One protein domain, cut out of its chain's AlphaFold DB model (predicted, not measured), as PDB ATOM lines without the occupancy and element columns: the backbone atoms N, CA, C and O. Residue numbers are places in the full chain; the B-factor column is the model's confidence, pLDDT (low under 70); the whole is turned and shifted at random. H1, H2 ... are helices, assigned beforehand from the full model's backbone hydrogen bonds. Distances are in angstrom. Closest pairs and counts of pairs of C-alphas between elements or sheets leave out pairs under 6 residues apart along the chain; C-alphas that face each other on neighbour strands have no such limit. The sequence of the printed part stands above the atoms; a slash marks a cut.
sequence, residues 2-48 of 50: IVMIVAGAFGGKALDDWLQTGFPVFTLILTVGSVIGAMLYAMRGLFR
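Overview. This is residues 2 to 48 of the 50 residues of an uncharacterized protein of Bacteroidetes bacterium HGW-Bacteroidetes-16 (UniProt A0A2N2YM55). Two helices, H1 and then the longer H2, make an open, flat V, joined at its tip by a tight link. H1's residues 2 to 7 and H2's residues 31 to 46 stand free as the ends of the two arms. The printed part has 47 residues and no named strand, and its class is all helix. It is only just loose, close to extended, with a radius of gyration of the C-alphas of 13.9 A and spans of 42 by 25 by 8 A.

Arrangement. Look first at H1, residues 2 to 19, then at H2, residues 25 to 46. They touch through residues 12 to 16 and 25 to 27 alone; the closest C-alphas, of Gly 12 and Thr 27, are 5.7 A apart. They run opposite ways at a steep tilt of 47 degrees. In both, every O i to N i+4 pair is within hydrogen-bond range.

Along the chain. Find C-alpha 2 at (22.694, 7.368, 82.692); from there H1 runs 25.6 A to C-alpha 19. H2 runs 31.3 A from C-alpha 25 at (43.199, 18.728, 85.006) to C-alpha 46 at (17.687, 34.698, 93.738).

Size, cuts and confidence. The farthest C-alphas, of Gln 20 and Arg 48, are 43.0 A apart. The printed part has no cut. Residues 21 and 48 have pLDDT under 70.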
ATOM      1  N   ILE A   2      21.579   8.341  82.687       89.75
ATOM      2  CA  ILE A   2      22.694   7.368  82.692       89.75
ATOM      3  C   ILE A   2      23.700   7.620  81.562       89.75
ATOM      4  O   ILE A   2      24.891   7.694  81.820       89.75
ATOM      5  N   VAL A   3      23.221   7.860  80.339       87.94
ATOM      6  CA  VAL A   3      24.091   8.139  79.183       87.94
ATOM      7  C   VAL A   3      24.964   9.380  79.398       87.94
ATOM      8  O   VAL A   3      26.149   9.341  79.103       87.94
ATOM      9  N   MET A   4      24.414  10.460  79.963       83.69
ATOM     10  CA  MET A   4      25.181  11.680  80.248       83.69
ATOM     11  C   MET A   4      26.187  11.478  81.387       83.69
ATOM     12  O   MET A   4      27.286  12.013  81.323       83.69
ATOM     13  N   ILE A   5      25.830  10.688  82.405       85.19
ATOM     14  CA  ILE A   5      26.720  10.367  83.532       85.19
ATOM     15  C   ILE A   5      27.903   9.529  83.043       85.19
ATOM     16  O   ILE A   5      29.047   9.850  83.343       85.19
ATOM     17  N   VAL A   6      27.634   8.489  82.250       89.12
ATOM     18  CA  VAL A   6      28.669   7.622  81.676       89.12
ATOM     19  C   VAL A   6      29.538   8.415  80.699       89.12
ATOM     20  O   VAL A   6      30.758   8.378  80.810       89.12
ATOM     21  N   ALA A   7      28.942   9.201  79.801       86.12
ATOM     22  CA  ALA A   7      29.700  10.030  78.867       86.12
ATOM     23  C   ALA A   7      30.570  11.078  79.582       86.12
ATOM     24  O   ALA A   7      31.709  11.287  79.185       86.12
ATOM     25  N   GLY A   8      30.074  11.701  80.656       82.31
ATOM     26  CA  GLY A   8      30.844  12.662  81.447       82.31
ATOM     27  C   GLY A   8      31.979  12.011  82.238       82.31
ATOM     28  O   GLY A   8      33.114  12.478  82.178       82.31
ATOM     29  N   ALA A   9      31.698  10.903  82.931       82.19
ATOM     30  CA  ALA A   9      32.682  10.206  83.760       82.19
ATOM     31  C   ALA A   9      33.805   9.569  82.927       82.19
ATOM     32  O   ALA A   9      34.981   9.710  83.256       82.19
ATOM     33  N   PHE A  10      33.459   8.894  81.828       86.31
ATOM     34  CA  PHE A  10      34.450   8.267  80.952       86.31
ATOM     35  C   PHE A  10      35.086   9.263  79.980       86.31
ATOM     36  O   PHE A  10      36.270   9.136  79.682       86.31
ATOM     37  N   GLY A  11      34.341  10.274  79.527       85.25
ATOM     38  CA  GLY A  11      34.869  11.334  78.671       85.25
ATOM     39  C   GLY A  11      35.912  12.184  79.389       85.25
ATOM     40  O   GLY A  11      36.987  12.397  78.842       85.25
ATOM     41  N   GLY A  12      35.644  12.593  80.635       81.19
ATOM     42  CA  GLY A  12      36.609  13.335  81.453       81.19
ATOM     43  C   GLY A  12      37.889  12.540  81.706       81.19
ATOM     44  O   GLY A  12      38.981  13.056  81.495       81.19
ATOM     45  N   LYS A  13      37.752  11.249  82.043       81.81
ATOM     46  CA  LYS A  13      38.895  10.349  82.235       81.81
ATOM     47  C   LYS A  13      39.731  10.177  80.963       81.81
ATOM     48  O   LYS A  13      40.948  10.278  81.027       81.81
ATOM     49  N   ALA A  14      39.097   9.953  79.812       84.75
ATOM     50  CA  ALA A  14      39.812   9.794  78.545       84.75
ATOM     51  C   ALA A  14      40.526  11.086  78.102       84.75
ATOM     52  O   ALA A  14      41.622  11.020  77.552       84.75
ATOM     53  N   LEU A  15      39.924  12.253  78.356       83.19
ATOM     54  CA  LEU A  15      40.545  13.557  78.103       83.19
ATOM     55  C   LEU A  15      41.730  13.831  79.037       83.19
ATOM     56  O   LEU A  15      42.743  14.360  78.580       83.19
ATOM     57  N   ASP A  16      41.626  13.447  80.309       81.69
ATOM     58  CA  ASP A  16      42.731  13.539  81.268       81.69
ATOM     59  C   ASP A  16      43.885  12.584  80.907       81.69
ATOM     60  O   ASP A  16      45.048  12.990  80.937       81.69
ATOM     61  N   ASP A  17      43.576  11.354  80.480       80.44
ATOM     62  CA  ASP A  17      44.572  10.378  80.014       80.44
ATOM     63  C   ASP A  17      45.251  10.831  78.704       80.44
ATOM     64  O   ASP A  17      46.445  10.593  78.507       80.44
ATOM     65  N   TRP A  18      44.524  11.532  77.822       80.62
ATOM     66  CA  TRP A  18      45.082  12.108  76.591       80.62
ATOM     67  C   TRP A  18      46.061  13.254  76.865       80.62
ATOM     68  O   TRP A  18      47.056  13.395  76.154       80.62
ATOM     69  N   LEU A  19      45.818  14.046  77.913       80.19
ATOM     70  CA  LEU A  19      46.700  15.145  78.307       80.19
ATOM     71  C   LEU A  19      47.995  14.664  78.989       80.19
ATOM     72  O   LEU A  19      48.933  15.450  79.101       80.19
ATOM     73  N   GLN A  20      48.066  13.397  79.428       74.81
ATOM     74  CA  GLN A  20      49.228  12.769  80.087       74.81
ATOM     75  C   GLN A  20      49.834  13.587  81.244       74.81
ATOM     76  O   GLN A  20      50.989  13.397  81.622       74.81
ATOM     77  N   THR A  21      49.069  14.489  81.857       69.31
ATOM     78  CA  THR A  21      49.593  15.447  82.839       69.31
ATOM     79  C   THR A  21      49.876  14.831  84.213       69.31
ATOM     80  O   THR A  21      50.258  15.552  85.129       69.31
ATOM     81  N   GLY A  22      49.656  13.522  84.411       76.75
ATOM     82  CA  GLY A  22      49.756  12.836  85.714       76.75
ATOM     83  C   GLY A  22      48.736  13.315  86.759       76.75
ATOM     84  O   GLY A  22      48.603  12.725  87.828       76.75
ATOM     85  N   PHE A  23      47.999  14.374  86.434       80.56
ATOM     86  CA  PHE A  23      47.015  15.049  87.253       80.56
ATOM     87  C   PHE A  23      45.744  15.275  86.417       80.56
ATOM     88  O   PHE A  23      45.865  15.691  85.259       80.56
ATOM     89  N   PRO A  24      44.544  15.022  86.975       84.38
ATOM     90  CA  PRO A  24      43.278  15.081  86.245       84.38
ATOM     91  C   PRO A  24      42.774  16.528  86.095       84.38
ATOM     92  O   PRO A  24      41.866  16.988  86.798       84.38
ATOM     93  N   VAL A  25      43.426  17.288  85.213       86.19
ATOM     94  CA  VAL A  25      43.199  18.728  85.006       86.19
ATOM     95  C   VAL A  25      41.791  19.015  84.473       86.19
ATOM     96  O   VAL A  25      41.129  19.926  84.974       86.19
ATOM     97  N   PHE A  26      41.300  18.249  83.496       84.19
ATOM     98  CA  PHE A  26      39.959  18.431  82.936       84.19
ATOM     99  C   PHE A  26      38.885  18.151  83.973       84.19
ATOM    100  O   PHE A  26      37.954  18.948  84.121       84.19
ATOM    101  N   THR A  27      39.029  17.059  84.726       86.69
ATOM    102  CA  THR A  27      38.105  16.738  85.818       86.69
ATOM    103  C   THR A  27      38.064  17.867  86.851       86.69
ATOM    104  O   THR A  27      36.978  18.273  87.280       86.69
ATOM    105  N   LEU A  28      39.219  18.441  87.210       89.12
ATOM    106  CA  LEU A  28      39.287  19.563  88.145       89.12
ATOM    107  C   LEU A  28      38.574  20.810  87.597       89.12
ATOM    108  O   LEU A  28      37.726  21.382  88.284       89.12
ATOM    109  N   ILE A  29      38.877  21.212  86.359       90.69
ATOM    110  CA  ILE A  29      38.288  22.401  85.727       90.69
ATOM    111  C   ILE A  29      36.771  22.256  85.599       90.69
ATOM    112  O   ILE A  29      36.042  23.183  85.947       90.69
ATOM    113  N   LEU A  30      36.283  21.100  85.139       89.62
ATOM    114  CA  LEU A  30      34.847  20.852  85.001       89.62
ATOM    115  C   LEU A  30      34.137  20.896  86.355       89.62
ATOM    116  O   LEU A  30      33.048  21.461  86.453       89.62
ATOM    117  N   THR A  31      34.758  20.366  87.410       90.12
ATOM    118  CA  THR A  31      34.190  20.402  88.765       90.12
ATOM    119  C   THR A  31      34.102  21.836  89.290       90.12
ATOM    120  O   THR A  31      33.031  22.277  89.709       90.12
ATOM    121  N   VAL A  32      35.195  22.600  89.203       95.44
ATOM    122  CA  VAL A  32      35.235  24.008  89.637       95.44
ATOM    123  C   VAL A  32      34.264  24.862  88.817       95.44
ATOM    124  O   VAL A  32      33.482  25.629  89.380       95.44
ATOM    125  N   GLY A  33      34.250  24.687  87.495       95.00
ATOM    126  CA  GLY A  33      33.326  25.374  86.595       95.00
ATOM    127  C   GLY A  33      31.862  25.060  86.901       95.00
ATOM    128  O   GLY A  33      31.028  25.963  86.863       95.00
ATOM    129  N   SER A  34      31.547  23.819  87.281       93.38
ATOM    130  CA  SER A  34      30.194  23.416  87.685       93.38
ATOM    131  C   SER A  34      29.741  24.132  88.956       93.38
ATOM    132  O   SER A  34      28.618  24.628  89.011       93.38
ATOM    133  N   VAL A  35      30.620  24.240  89.957       95.69
ATOM    134  CA  VAL A  35      30.333  24.962  91.208       95.69
ATOM    135  C   VAL A  35      30.097  26.446  90.930       95.69
ATOM    136  O   VAL A  35      29.078  26.993  91.348       95.69
ATOM    137  N   ILE A  36      30.983  27.087  90.162       96.69
ATOM    138  CA  ILE A  36      30.834  28.499  89.782       96.69
ATOM    139  C   ILE A  36      29.540  28.706  88.986       96.69
ATOM    140  O   ILE A  36      28.770  29.620  89.279       96.69
ATOM    141  N   GLY A  37      29.266  27.845  88.006       95.12
ATOM    142  CA  GLY A  37      28.050  27.896  87.201       95.12
ATOM    143  C   GLY A  37      26.788  27.762  88.051       95.12
ATOM    144  O   GLY A  37      25.854  28.546  87.882       95.12
ATOM    145  N   ALA A  38      26.781  26.836  89.011       94.44
ATOM    146  CA  ALA A  38      25.685  26.665  89.957       94.44
ATOM    147  C   ALA A  38      25.500  27.903  90.847       94.44
ATOM    148  O   ALA A  38      24.370  28.353  91.023       94.44
ATOM    149  N   MET A  39      26.587  28.501  91.346       95.06
ATOM    150  CA  MET A  39      26.531  29.742  92.128       95.06
ATOM    151  C   MET A  39      25.961  30.901  91.309       95.06
ATOM    152  O   MET A  39      25.055  31.588  91.771       95.06
ATOM    153  N   LEU A  40      26.436  31.097  90.076       94.38
ATOM    154  CA  LEU A  40      25.935  32.144  89.187       94.38
ATOM    155  C   LEU A  40      24.469  31.920  88.815       94.38
ATOM    156  O   LEU A  40      23.700  32.879  88.762       94.38
ATOM    157  N   TYR A  41      24.072  30.673  88.569       93.12
ATOM    158  CA  TYR A  41      22.684  30.318  88.294       93.12
ATOM    159  C   TYR A  41      21.788  30.583  89.508       93.12
ATOM    160  O   TYR A  41      20.756  31.237  89.371       93.12
ATOM    161  N   ALA A  42      22.211  30.149  90.698       92.00
ATOM    162  CA  ALA A  42      21.497  30.379  91.948       92.00
ATOM    163  C   ALA A  42      21.384  31.874  92.261       92.00
ATOM    164  O   ALA A  42      20.293  32.355  92.546       92.00
ATOM    165  N   MET A  43      22.474  32.634  92.124       92.81
ATOM    166  CA  MET A  43      22.465  34.092  92.249       92.81
ATOM    167  C   MET A  43      21.509  34.729  91.243       92.81
ATOM    168  O   MET A  43      20.674  35.537  91.629       92.81
ATOM    169  N   ARG A  44      21.575  34.354  89.960       88.38
ATOM    170  CA  ARG A  44      20.643  34.865  88.946       88.38
ATOM    171  C   ARG A  44      19.196  34.540  89.292       88.38
ATOM    172  O   ARG A  44      18.352  35.387  89.054       88.38
ATOM    173  N   GLY A  45      18.913  33.361  89.841       84.12
ATOM    174  CA  GLY A  45      17.577  32.971  90.291       84.12
ATOM    175  C   GLY A  45      17.103  33.759  91.514       84.12
ATOM    176  O   GLY A  45      15.973  34.230  91.524       84.12
ATOM    177  N   LEU A  46      17.977  33.961  92.502       80.12
ATOM    178  CA  LEU A  46      17.687  34.698  93.738       80.12
ATOM    179  C   LEU A  46      17.554  36.210  93.510       80.12
ATOM    180  O   LEU A  46      16.712  36.854  94.129       80.12
ATOM    181  N   PHE A  47      18.354  36.781  92.608       74.31
ATOM    182  CA  PHE A  47      18.282  38.192  92.219       74.31
ATOM    183  C   PHE A  47      17.285  38.454  91.083       74.31
ATOM    184  O   PHE A  47      17.089  39.615  90.708       74.31
ATOM    185  N   ARG A  48      16.616  37.422  90.543       65.75
ATOM    186  CA  ARG A  48      15.481  37.615  89.635       65.75
ATOM    187  C   ARG A  48      14.279  38.050  90.466       65.75
ATOM    188  O   ARG A  48      13.462  37.241  90.892       65.75
TER     189      ARG A  48